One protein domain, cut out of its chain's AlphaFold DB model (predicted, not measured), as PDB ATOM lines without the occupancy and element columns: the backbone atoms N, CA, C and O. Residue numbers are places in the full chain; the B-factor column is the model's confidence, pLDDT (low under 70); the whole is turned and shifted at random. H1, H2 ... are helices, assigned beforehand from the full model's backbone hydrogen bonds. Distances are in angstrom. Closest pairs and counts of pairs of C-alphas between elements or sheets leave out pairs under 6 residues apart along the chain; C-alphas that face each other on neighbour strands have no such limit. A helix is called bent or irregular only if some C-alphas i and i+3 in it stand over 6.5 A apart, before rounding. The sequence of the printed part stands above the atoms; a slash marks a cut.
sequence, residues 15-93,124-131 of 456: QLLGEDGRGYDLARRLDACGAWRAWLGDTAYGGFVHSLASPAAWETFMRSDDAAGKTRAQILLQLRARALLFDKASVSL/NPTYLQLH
ATOM      1  N   GLN A  15     141.913  37.427   3.159       54.69
ATOM      2  CA  GLN A  15     140.713  36.769   2.639       54.69
ATOM      3  C   GLN A  15     139.890  36.205   3.801       54.69
ATOM      4  O   GLN A  15     140.305  35.269   4.481       54.69
ATOM      5  N   LEU A  16     138.711  36.778   4.034       53.53
ATOM      6  CA  LEU A  16     137.846  36.420   5.157       53.53
ATOM      7  C   LEU A  16     137.460  34.926   5.176       53.53
ATOM      8  O   LEU A  16     137.304  34.348   6.245       53.53
ATOM      9  N   LEU A  17     137.313  34.308   4.004       52.22
ATOM     10  CA  LEU A  17     136.884  32.913   3.843       52.22
ATOM     11  C   LEU A  17     138.042  31.911   3.711       52.22
ATOM     12  O   LEU A  17     137.766  30.732   3.500       52.22
ATOM     13  N   GLY A  18     139.292  32.369   3.850       55.88
ATOM     14  CA  GLY A  18     140.487  31.589   3.522       55.88
ATOM     15  C   GLY A  18     140.802  31.582   2.024       55.88
ATOM     16  O   GLY A  18     139.970  31.981   1.204       55.88
ATOM     17  N   GLU A  19     142.007  31.133   1.660       53.12
ATOM     18  CA  GLU A  19     142.432  31.019   0.250       53.12
ATOM     19  C   GLU A  19     141.588  30.008  -0.539       53.12
ATOM     20  O   GLU A  19     141.474  30.104  -1.760       53.12
ATOM     21  N   ASP A  20     140.954  29.065   0.160       58.84
ATOM     22  CA  ASP A  20     140.181  27.981  -0.433       58.84
ATOM     23  C   ASP A  20     138.677  28.264  -0.566       58.84
ATOM     24  O   ASP A  20     137.963  27.472  -1.183       58.84
ATOM     25  N   GLY A  21     138.183  29.380  -0.015       62.75
ATOM     26  CA  GLY A  21     136.780  29.784  -0.135       62.75
ATOM     27  C   GLY A  21     135.784  28.883   0.604       62.75
ATOM     28  O   GLY A  21     134.577  29.009   0.386       62.75
ATOM     29  N   ARG A  22     136.266  27.979   1.469       66.94
ATOM     30  CA  ARG A  22     135.449  26.981   2.186       66.94
ATOM     31  C   ARG A  22     135.089  27.400   3.608       66.94
ATOM     32  O   ARG A  22     134.483  26.645   4.361       66.94
ATOM     33  N   GLY A  23     135.438  28.623   4.005       76.19
ATOM     34  CA  GLY A  23     134.937  29.244   5.230       76.19
ATOM     35  C   GLY A  23     135.479  28.655   6.535       76.19
ATOM     36  O   GLY A  23     135.048  29.101   7.599       76.19
ATOM     37  N   TYR A  24     136.435  27.720   6.487       84.50
ATOM     38  CA  TYR A  24     137.081  27.168   7.683       84.50
ATOM     39  C   TYR A  24     137.816  28.253   8.480       84.50
ATOM     40  O   TYR A  24     137.648  28.357   9.695       84.50
ATOM     41  N   ASP A  25     138.563  29.123   7.798       82.25
ATOM     42  CA  ASP A  25     139.290  30.220   8.447       82.25
ATOM     43  C   ASP A  25     138.341  31.228   9.106       82.25
ATOM     44  O   ASP A  25     138.598  31.701  10.218       82.25
ATOM     45  N   LEU A  26     137.199  31.510   8.468       82.19
ATOM     46  CA  LEU A  26     136.132  32.309   9.069       82.19
ATOM     47  C   LEU A  26     135.571  31.611  10.311       82.19
ATOM     48  O   LEU A  26     135.425  32.237  11.360       82.19
ATOM     49  N   ALA A  27     135.305  30.309  10.224       86.81
ATOM     50  CA  ALA A  27     134.801  29.529  11.345       86.81
ATOM     51  C   ALA A  27     135.781  29.524  12.532       86.81
ATOM     52  O   ALA A  27     135.350  29.685  13.674       86.81
ATOM     53  N   ARG A  28     137.095  29.436  12.292       88.00
ATOM     54  CA  ARG A  28     138.125  29.545  13.341       88.00
ATOM     55  C   ARG A  28     138.168  30.933  13.982       88.00
ATOM     56  O   ARG A  28     138.304  31.036  15.199       88.00
ATOM     57  N   ARG A  29     138.005  32.003  13.200       84.44
ATOM     58  CA  ARG A  29     137.936  33.378  13.731       84.44
ATOM     59  C   ARG A  29     136.692  33.601  14.588       84.44
ATOM     60  O   ARG A  29     136.789  34.221  15.643       84.44
ATOM     61  N   LEU A  30     135.549  33.063  14.163       85.19
ATOM     62  CA  LEU A  30     134.295  33.117  14.922       85.19
ATOM     63  C   LEU A  30     134.367  32.331  16.240       85.19
ATOM     64  O   LEU A  30     133.725  32.701  17.221       85.19
ATOM     65  N   ASP A  31     135.181  31.278  16.285       90.75
ATOM     66  CA  ASP A  31     135.465  30.538  17.515       90.75
ATOM     67  C   ASP A  31     136.318  31.353  18.489       90.75
ATOM     68  O   ASP A  31     135.984  31.453  19.669       90.75
ATOM     69  N   ALA A  32     137.364  32.010  17.979       85.38
ATOM     70  CA  ALA A  32     138.254  32.846  18.781       85.38
ATOM     71  C   ALA A  32     137.534  34.032  19.446       85.38
ATOM     72  O   ALA A  32     137.898  34.420  20.553       85.38
ATOM     73  N   CYS A  33     136.497  34.589  18.809       84.88
ATOM     74  CA  CYS A  33     135.681  35.661  19.393       84.88
ATOM     75  C   CYS A  33     134.438  35.164  20.153       84.88
ATOM     76  O   CYS A  33     133.617  35.975  20.577       84.88
ATOM     77  N   GLY A  34     134.274  33.848  20.322       85.19
ATOM     78  CA  GLY A  34     133.155  33.263  21.063       85.19
ATOM     79  C   GLY A  34     131.792  33.365  20.368       85.19
ATOM     80  O   GLY A  34     130.778  33.003  20.968       85.19
ATOM     81  N   ALA A  35     131.743  33.797  19.104       85.50
ATOM     82  CA  ALA A  35     130.497  33.975  18.360       85.50
ATOM     83  C   ALA A  35     129.714  32.661  18.213       85.50
ATOM     84  O   ALA A  35     128.488  32.671  18.275       85.50
ATOM     85  N   TRP A  36     130.405  31.522  18.092       88.00
ATOM     86  CA  TRP A  36     129.749  30.213  18.026       88.00
ATOM     87  C   TRP A  36     129.022  29.832  19.310       88.00
ATOM     88  O   TRP A  36     127.908  29.323  19.233       88.00
ATOM     89  N   ARG A  37     129.615  30.096  20.481       87.88
ATOM     90  CA  ARG A  37     128.969  29.820  21.774       87.88
ATOM     91  C   ARG A  37     127.740  30.703  21.967       87.88
ATOM     92  O   ARG A  37     126.689  30.199  22.340       87.88
ATOM     93  N   ALA A  38     127.847  31.989  21.625       85.12
ATOM     94  CA  ALA A  38     126.725  32.925  21.691       85.12
ATOM     95  C   ALA A  38     125.584  32.561  20.722       85.12
ATOM     96  O   ALA A  38     124.415  32.714  21.060       85.12
ATOM     97  N   TRP A  39     125.918  32.071  19.524       88.06
ATOM     98  CA  TRP A  39     124.943  31.744  18.480       88.06
ATOM     99  C   TRP A  39     124.284  30.370  18.657       88.06
ATOM    100  O   TRP A  39     123.081  30.220  18.453       88.06
ATOM    101  N   LEU A  40     125.066  29.347  19.002       85.69
ATOM    102  CA  LEU A  40     124.589  27.967  19.107       85.69
ATOM    103  C   LEU A  40     124.109  27.619  20.522       85.69
ATOM    104  O   LEU A  40     123.301  26.700  20.674       85.69
ATOM    105  N   GLY A  41     124.584  28.344  21.537       86.62
ATOM    106  CA  GLY A  41     124.472  27.969  22.944       86.62
ATOM    107  C   GLY A  41     125.492  26.897  23.341       86.62
ATOM    108  O   GLY A  41     126.011  26.160  22.498       86.62
ATOM    109  N   ASP A  42     125.771  26.783  24.641       83.00
ATOM    110  CA  ASP A  42     126.837  25.913  25.166       83.00
ATOM    111  C   ASP A  42     126.614  24.422  24.868       83.00
ATOM    112  O   ASP A  42     127.561  23.684  24.589       83.00
ATOM    113  N   THR A  43     125.355  23.977  24.864       83.12
ATOM    114  CA  THR A  43     124.984  22.573  24.631       83.12
ATOM    115  C   THR A  43     125.267  22.127  23.197       83.12
ATOM    116  O   THR A  43     125.872  21.079  22.980       83.12
ATOM    117  N   ALA A  44     124.874  22.929  22.206       82.25
ATOM    118  CA  ALA A  44     125.119  22.630  20.798       82.25
ATOM    119  C   ALA A  44     126.575  22.913  20.398       82.25
ATOM    120  O   ALA A  44     127.133  22.205  19.558       82.25
ATOM    121  N   TYR A  45     127.216  23.899  21.034       89.38
ATOM    122  CA  TYR A  45     128.636  24.173  20.837       89.38
ATOM    123  C   TYR A  45     129.518  22.985  21.250       89.38
ATOM    124  O   TYR A  45     130.464  22.660  20.534       89.38
ATOM    125  N   GLY A  46     129.184  22.294  22.348       85.88
ATOM    126  CA  GLY A  46     129.926  21.114  22.807       85.88
ATOM    127  C   GLY A  46     130.037  20.006  21.751       85.88
ATOM    128  O   GLY A  46     131.093  19.397  21.617       85.88
ATOM    129  N   GLY A  47     128.990  19.791  20.947       84.00
ATOM    130  CA  GLY A  47     129.029  18.854  19.816       84.00
ATOM    131  C   GLY A  47     129.671  19.431  18.547       84.00
ATOM    132  O   GLY A  47     130.258  18.692  17.760       84.00
ATOM    133  N   PHE A  48     129.584  20.747  18.350       88.88
ATOM    134  CA  PHE A  48     130.095  21.450  17.170       88.88
ATOM    135  C   PHE A  48     131.614  21.669  17.190       88.88
ATOM    136  O   PHE A  48     132.255  21.636  16.143       88.88
ATOM    137  N   VAL A  49     132.214  21.889  18.363       91.19
ATOM    138  CA  VAL A  49     133.629  22.288  18.484       91.19
ATOM    139  C   VAL A  49     134.593  21.276  17.852       91.19
ATOM    140  O   VAL A  49     135.618  21.659  17.289       91.19
ATOM    141  N   HIS A  50     134.239  19.988  17.851       89.56
ATOM    142  CA  HIS A  50     135.022  18.935  17.200       89.56
ATOM    143  C   HIS A  50     135.138  19.132  15.681       89.56
ATOM    144  O   HIS A  50     136.161  18.786  15.093       89.56
ATOM    145  N   SER A  51     134.138  19.751  15.049       89.88
ATOM    146  CA  SER A  51     134.147  20.089  13.623       89.88
ATOM    147  C   SER A  51     135.130  21.212  13.280       89.88
ATOM    148  O   SER A  51     135.488  21.369  12.118       89.88
ATOM    149  N   LEU A  52     135.608  21.974  14.272       90.12
ATOM    150  CA  LEU A  52     136.599  23.037  14.082       90.12
ATOM    151  C   LEU A  52     138.047  22.564  14.275       90.12
ATOM    152  O   LEU A  52     138.973  23.322  13.982       90.12
ATOM    153  N   ALA A  53     138.260  21.331  14.742       89.19
ATOM    154  CA  ALA A  53     139.585  20.817  15.096       89.19
ATOM    155  C   ALA A  53     140.546  20.721  13.899       89.19
ATOM    156  O   ALA A  53     141.752  20.880  14.069       89.19
ATOM    157  N   SER A  54     140.030  20.476  12.691       88.31
ATOM    158  CA  SER A  54     140.828  20.437  11.463       88.31
ATOM    159  C   SER A  54     140.000  20.816  10.227       88.31
ATOM    160  O   SER A  54     138.777  20.637  10.243       88.31
ATOM    161  N   PRO A  55     140.640  21.262   9.126       84.94
ATOM    162  CA  PRO A  55     139.946  21.520   7.862       84.94
ATOM    163  C   PRO A  55     139.184  20.292   7.339       84.94
ATOM    164  O   PRO A  55     138.080  20.408   6.823       84.94
ATOM    165  N   ALA A  56     139.724  19.083   7.518       85.06
ATOM    166  CA  ALA A  56     139.063  17.853   7.076       85.06
ATOM    167  C   ALA A  56     137.796  17.525   7.894       85.06
ATOM    168  O   ALA A  56     136.798  17.051   7.338       85.06
ATOM    169  N   ALA A  57     137.817  17.790   9.206       86.88
ATOM    170  CA  ALA A  57     136.646  17.638  10.070       86.88
ATOM    171  C   ALA A  57     135.554  18.652   9.701       86.88
ATOM    172  O   ALA A  57     134.374  18.301   9.648       86.88
ATOM    173  N   TRP A  58     135.961  19.876   9.369       88.81
ATOM    174  CA  TRP A  58     135.083  20.936   8.891       88.81
ATOM    175  C   TRP A  58     134.393  20.578   7.574       88.81
ATOM    176  O   TRP A  58     133.170  20.642   7.476       88.81
ATOM    177  N   GLU A  59     135.151  20.101   6.587       84.50
ATOM    178  CA  GLU A  59     134.596  19.655   5.306       84.50
ATOM    179  C   GLU A  59     133.624  18.486   5.466       84.50
ATOM    180  O   GLU A  59     132.590  18.421   4.805       84.50
ATOM    181  N   THR A  60     133.926  17.560   6.375       84.62
ATOM    182  CA  THR A  60     133.029  16.436   6.680       84.62
ATOM    183  C   THR A  60     131.742  16.917   7.349       84.62
ATOM    184  O   THR A  60     130.662  16.411   7.052       84.62
ATOM    185  N   PHE A  61     131.830  17.935   8.206       86.69
ATOM    186  CA  PHE A  61     130.663  18.581   8.792       86.69
ATOM    187  C   PHE A  61     129.846  19.370   7.756       86.69
ATOM    188  O   PHE A  61     128.631  19.423   7.884       86.69
ATOM    189  N   MET A  62     130.461  19.948   6.724       83.25
ATOM    190  CA  MET A  62     129.783  20.858   5.787       83.25
ATOM    191  C   MET A  62     129.327  20.213   4.473       83.25
ATOM    192  O   MET A  62     128.570  20.839   3.732       83.25
ATOM    193  N   ARG A  63     129.714  18.967   4.178       79.69
ATOM    194  CA  ARG A  63     129.200  18.203   3.025       79.69
ATOM    195  C   ARG A  63     127.711  17.894   3.165       79.69
ATOM    196  O   ARG A  63     127.269  17.563   4.260       79.69
ATOM    197  N   SER A  64     126.949  17.947   2.073       65.25
ATOM    198  CA  SER A  64     125.512  17.606   2.051       65.25
ATOM    199  C   SER A  64     125.234  16.135   1.707       65.25
ATOM    200  O   SER A  64     124.201  15.615   2.109       65.25
ATOM    201  N   ASP A  65     126.186  15.445   1.071       57.00
ATOM    202  CA  ASP A  65     125.961  14.164   0.375       57.00
ATOM    203  C   ASP A  65     125.695  12.933   1.268       57.00
ATOM    204  O   ASP A  65     125.263  11.899   0.768       57.00
ATOM    205  N   ASP A  66     125.860  13.034   2.591       56.00
ATOM    206  CA  ASP A  66     125.656  11.915   3.530       56.00
ATOM    207  C   ASP A  66     124.335  12.024   4.317       56.00
ATOM    208  O   ASP A  66     124.293  11.829   5.535       56.00
ATOM    209  N   ALA A  67     123.225  12.359   3.650       53.97
ATOM    210  CA  ALA A  67     121.904  12.435   4.293       53.97
ATOM    211  C   ALA A  67     121.461  11.095   4.925       53.97
ATOM    212  O   ALA A  67     120.713  11.090   5.898       53.97
ATOM    213  N   ALA A  68     121.982   9.960   4.440       55.06
ATOM    214  CA  ALA A  68     121.633   8.618   4.912       55.06
ATOM    215  C   ALA A  68     122.161   8.260   6.323       55.06
ATOM    216  O   ALA A  68     121.761   7.234   6.870       55.06
ATOM    217  N   GLY A  69     123.044   9.074   6.921       59.72
ATOM    218  CA  GLY A  69     123.648   8.799   8.236       59.72
ATOM    219  C   GLY A  69     123.596   9.948   9.247       59.72
ATOM    220  O   GLY A  69     124.090   9.798  10.365       59.72
ATOM    221  N   LYS A  70     123.026  11.103   8.885       69.00
ATOM    222  CA  LYS A  70     122.994  12.284   9.758       69.00
ATOM    223  C   LYS A  70     121.738  12.319  10.608       69.00
ATOM    224  O   LYS A  70     120.622  12.176  10.120       69.00
ATOM    225  N   THR A  71     121.917  12.608  11.892       75.69
ATOM    226  CA  THR A  71     120.783  12.871  12.781       75.69
ATOM    227  C   THR A  71     120.153  14.230  12.460       75.69
ATOM    228  O   THR A  71     120.843  15.173  12.064       75.69
ATOM    229  N   ARG A  72     118.846  14.381  12.706       72.62
ATOM    230  CA  ARG A  72     118.129  15.666  12.576       72.62
ATOM    231  C   ARG A  72     118.827  16.803  13.330       72.62
ATOM    232  O   ARG A  72     118.941  17.914  12.819       72.62
ATOM    233  N   ALA A  73     119.332  16.517  14.531       76.38
ATOM    234  CA  ALA A  73     120.081  17.477  15.338       76.38
ATOM    235  C   ALA A  73     121.349  17.970  14.621       76.38
ATOM    236  O   ALA A  73     121.655  19.160  14.656       76.38
ATOM    237  N   GLN A  74     122.050  17.078  13.920       80.31
ATOM    238  CA  GLN A  74     123.246  17.407  13.153       80.31
ATOM    239  C   GLN A  74     122.924  18.247  11.910       80.31
ATOM    240  O   GLN A  74     123.649  19.196  11.623       80.31
ATOM    241  N   ILE A  75     121.816  17.967  11.218       80.44
ATOM    242  CA  ILE A  75     121.349  18.773  10.075       80.44
ATOM    243  C   ILE A  75     120.986  20.192  10.536       80.44
ATOM    244  O   ILE A  75     121.466  21.175   9.974       80.44
ATOM    245  N   LEU A  76     120.212  20.325  11.618       80.81
ATOM    246  CA  LEU A  76     119.864  21.630  12.193       80.81
ATOM    247  C   LEU A  76     121.103  22.410  12.654       80.81
ATOM    248  O   LEU A  76     121.176  23.627  12.473       80.81
ATOM    249  N   LEU A  77     122.094  21.718  13.218       84.94
ATOM    250  CA  LEU A  77     123.368  22.315  13.606       84.94
ATOM    251  C   LEU A  77     124.151  22.828  12.387       84.94
ATOM    252  O   LEU A  77     124.660  23.949  12.419       84.94
ATOM    253  N   GLN A  78     124.186  22.062  11.293       85.88
ATOM    254  CA  GLN A  78     124.790  22.473  10.018       85.88
ATOM    255  C   GLN A  78     124.095  23.704   9.426       85.88
ATOM    256  O   GLN A  78     124.763  24.644   8.996       85.88
ATOM    257  N   LEU A  79     122.760  23.746   9.449       82.56
ATOM    258  CA  LEU A  79     121.985  24.895   8.974       82.56
ATOM    259  C   LEU A  79     122.286  26.161   9.779       82.56
ATOM    260  O   LEU A  79     122.537  27.221   9.204       82.56
ATOM    261  N   ARG A  80     122.331  26.054  11.112       83.69
ATOM    262  CA  ARG A  80     122.691  27.179  11.988       83.69
ATOM    263  C   ARG A  80     124.124  27.650  11.761       83.69
ATOM    264  O   ARG A  80     124.365  28.857  11.790       83.69
ATOM    265  N   ALA A  81     125.055  26.728  11.521       86.38
ATOM    266  CA  ALA A  81     126.436  27.068  11.203       86.38
ATOM    267  C   ALA A  81     126.537  27.834   9.874       86.38
ATOM    268  O   ALA A  81     127.147  28.903   9.821       86.38
ATOM    269  N   ARG A  82     125.862  27.348   8.823       83.69
ATOM    270  CA  ARG A  82     125.777  28.025   7.518       83.69
ATOM    271  C   ARG A  82     125.153  29.413   7.621       83.69
ATOM    272  O   ARG A  82     125.675  30.347   7.020       83.69
ATOM    273  N   ALA A  83     124.091  29.569   8.411       80.62
ATOM    274  CA  ALA A  83     123.432  30.857   8.612       80.62
ATOM    275  C   ALA A  83     124.379  31.907   9.218       80.62
ATOM    276  O   ALA A  83     124.443  33.028   8.716       80.62
ATOM    277  N   LEU A  84     125.163  31.543  10.241       82.94
ATOM    278  CA  LEU A  84     126.115  32.479  10.847       82.94
ATOM    279  C   LEU A  84     127.272  32.818   9.904       82.94
ATOM    280  O   LEU A  84     127.683  33.974   9.823       82.94
ATOM    281  N   LEU A  85     127.795  31.831   9.170       81.38
ATOM    282  CA  LEU A  85     128.831  32.090   8.169       81.38
ATOM    283  C   LEU A  85     128.331  33.030   7.085       81.38
ATOM    284  O   LEU A  85     129.054  33.945   6.713       81.38
ATOM    285  N   PHE A  86     127.102  32.828   6.608       77.19
ATOM    286  CA  PHE A  86     126.489  33.703   5.621       77.19
ATOM    287  C   PHE A  86     126.345  35.128   6.159       77.19
ATOM    288  O   PHE A  86     126.793  36.066   5.505       77.19
ATOM    289  N   ASP A  87     125.800  35.290   7.369       76.94
ATOM    290  CA  ASP A  87     125.678  36.590   8.036       76.94
ATOM    291  C   ASP A  87     127.037  37.307   8.098       76.94
ATOM    292  O   ASP A  87     127.193  38.414   7.582       76.94
ATOM    293  N   LYS A  88     128.076  36.644   8.612       76.12
ATOM    294  CA  LYS A  88     129.393  37.267   8.825       76.12
ATOM    295  C   LYS A  88     130.209  37.450   7.547       76.12
ATOM    296  O   LYS A  88     130.907  38.457   7.404       76.12
ATOM    297  N   ALA A  89     130.086  36.535   6.589       68.38
ATOM    298  CA  ALA A  89     130.671  36.703   5.265       68.38
ATOM    299  C   ALA A  89     130.007  37.862   4.512       68.38
ATOM    300  O   ALA A  89     130.705  38.656   3.885       68.38
ATOM    301  N   SER A  90     128.683  38.012   4.634       61.66
ATOM    302  CA  SER A  90     127.941  39.087   3.975       61.66
ATOM    303  C   SER A  90     128.360  40.470   4.479       61.66
ATOM    304  O   SER A  90     128.556  41.366   3.666       61.66
ATOM    305  N   VAL A  91     128.627  40.629   5.782       59.06
ATOM    306  CA  VAL A  91     129.124  41.893   6.363       59.06
ATOM    307  C   VAL A  91     130.459  42.321   5.741       59.06
ATOM    308  O   VAL A  91     130.682  43.507   5.505       59.06
ATOM    309  N   SER A  92     131.326  41.375   5.384       55.19
ATOM    310  CA  SER A  92     132.635  41.685   4.790       55.19
ATOM    311  C   SER A  92     132.571  42.100   3.320       55.19
ATOM    312  O   SER A  92     133.533  42.661   2.807       55.19
ATOM    313  N   LEU A  93     131.430  41.897   2.652       50.41
ATOM    314  CA  LEU A  93     131.164  42.487   1.334       50.41
ATOM    315  C   LEU A  93     130.961  44.001   1.412       50.41
ATOM    316  O   LEU A  93     131.082  44.696   0.404       50.41
ATOM    317  N   ASN A 124     132.584  30.009  -2.979       50.00
ATOM    318  CA  ASN A 124     132.011  28.857  -3.657       50.00
ATOM    319  C   ASN A 124     130.469  28.891  -3.516       50.00
ATOM    320  O   ASN A 124     129.961  28.716  -2.404       50.00
ATOM    321  N   PRO A 125     129.702  29.085  -4.608       49.00
ATOM    322  CA  PRO A 125     128.245  29.193  -4.543       49.00
ATOM    323  C   PRO A 125     127.576  27.890  -4.088       49.00
ATOM    324  O   PRO A 125     126.502  27.941  -3.497       49.00
ATOM    325  N   THR A 126     128.225  26.739  -4.293       53.97
ATOM    326  CA  THR A 126     127.714  25.435  -3.837       53.97
ATOM    327  C   THR A 126     127.805  25.263  -2.320       53.97
ATOM    328  O   THR A 126     127.032  24.513  -1.739       53.97
ATOM    329  N   TYR A 127     128.688  26.008  -1.647       53.12
ATOM    330  CA  TYR A 127     128.928  25.871  -0.208       53.12
ATOM    331  C   TYR A 127     127.827  26.503   0.662       53.12
ATOM    332  O   TYR A 127     127.599  26.104   1.805       53.12
ATOM    333  N   LEU A 128     127.128  27.493   0.104       52.97
ATOM    334  CA  LEU A 128     126.013  28.201   0.737       52.97
ATOM    335  C   LEU A 128     124.652  27.772   0.164       52.97
ATOM    336  O   LEU A 128     123.618  28.280   0.597       52.97
ATOM    337  N   GLN A 129     124.643  26.858  -0.811       49.75
ATOM    338  CA  GLN A 129     123.423  26.365  -1.432       49.75
ATOM    339  C   GLN A 129     122.739  25.375  -0.483       49.75
ATOM    340  O   GLN A 129     123.215  24.266  -0.256       49.75
ATOM    341  N   LEU A 130     121.621  25.804   0.096       48.47
ATOM    342  CA  LEU A 130     120.718  24.935   0.844       48.47
ATOM    343  C   LEU A 130     119.986  24.027  -0.152       48.47
ATOM    344  O   LEU A 130     119.359  24.538  -1.085       48.47
ATOM    345  N   HIS A 131     120.073  22.704   0.019       47.25
ATOM    346  CA  HIS A 131     119.271  21.783  -0.784       47.25
ATOM    347  C   HIS A 131     117.817  21.866  -0.307       47.25
ATOM    348  O   HIS A 131     117.563  22.048   0.884       47.25
TER     349      HIS A 131
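What this domain is: This is residues 15 to 93 and 124 to 131 of the 456 residues of the protein "Hypothetical protein" of Spirodela intermedia (UniProt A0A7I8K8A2). Four short helices, H1 to H4, form an arc over one side of one long helix, H5, with H1 crossing it. The printed part has 87 residues, with five named helices, H1 to H5 in order, and no named strand: all helix. It is compact, radius of gyration of the C-alphas 12.3 A, spanning 34 by 28 by 21 A.

How they stand to each other: H5, residues 72 to 92, only just touches H1, residues 24 to 32, with 3 pairs of C-alphas within 8 A, through its residues 85 to 89 alone; the closest C-alphas, of Ala 27 and Leu 85, are 7.2 A apart, the lines about perpendicular at 89 degrees. H2, residues 35 to 40, only just touches H5, with 3 such pairs, at its residues 77 to 84 alone; the closest C-alphas are those of Leu 40 and Arg 80, 7.4 A. H3, residues 42 to 52, only just touches H1, with 3 such pairs, the closest C-alphas those of Arg 28 and Leu 52, 6.7 A. H4, residues 55 to 62, touches H3 only at the corner, closest at C-alphas 51 and 58, 4.9 A. Every O i to N i+4 pair is within hydrogen-bond range in H1, H2 and H4, but 16 of 17 in H5 and 3 of 7 in H3, with 4 of 8 O i to N i+3 pairs.

Where its parts are: H1 begins at C-alpha 24 (137.081, 27.168, 7.683) and is 12.5 A long, H2 8.5 A, H4 10.4 A. H3, 15.0 A, is irregular, only just: C-alphas 47 and 50 are 6.54 A apart. H5, 30.8 A, ends at C-alpha 92 (132.635, 41.685, 4.790).

The domain as a whole: The C-alphas farthest apart, of Ala 68 and Leu 93, are 35.4 A apart. Residues 94 to 123 are cut out, with 14.5 A between C-alphas 93 and 124. No link is long. The model's pLDDT is under 70 in residues 15 to 22, 64 to 70, 89 to 93 and 124 to 131.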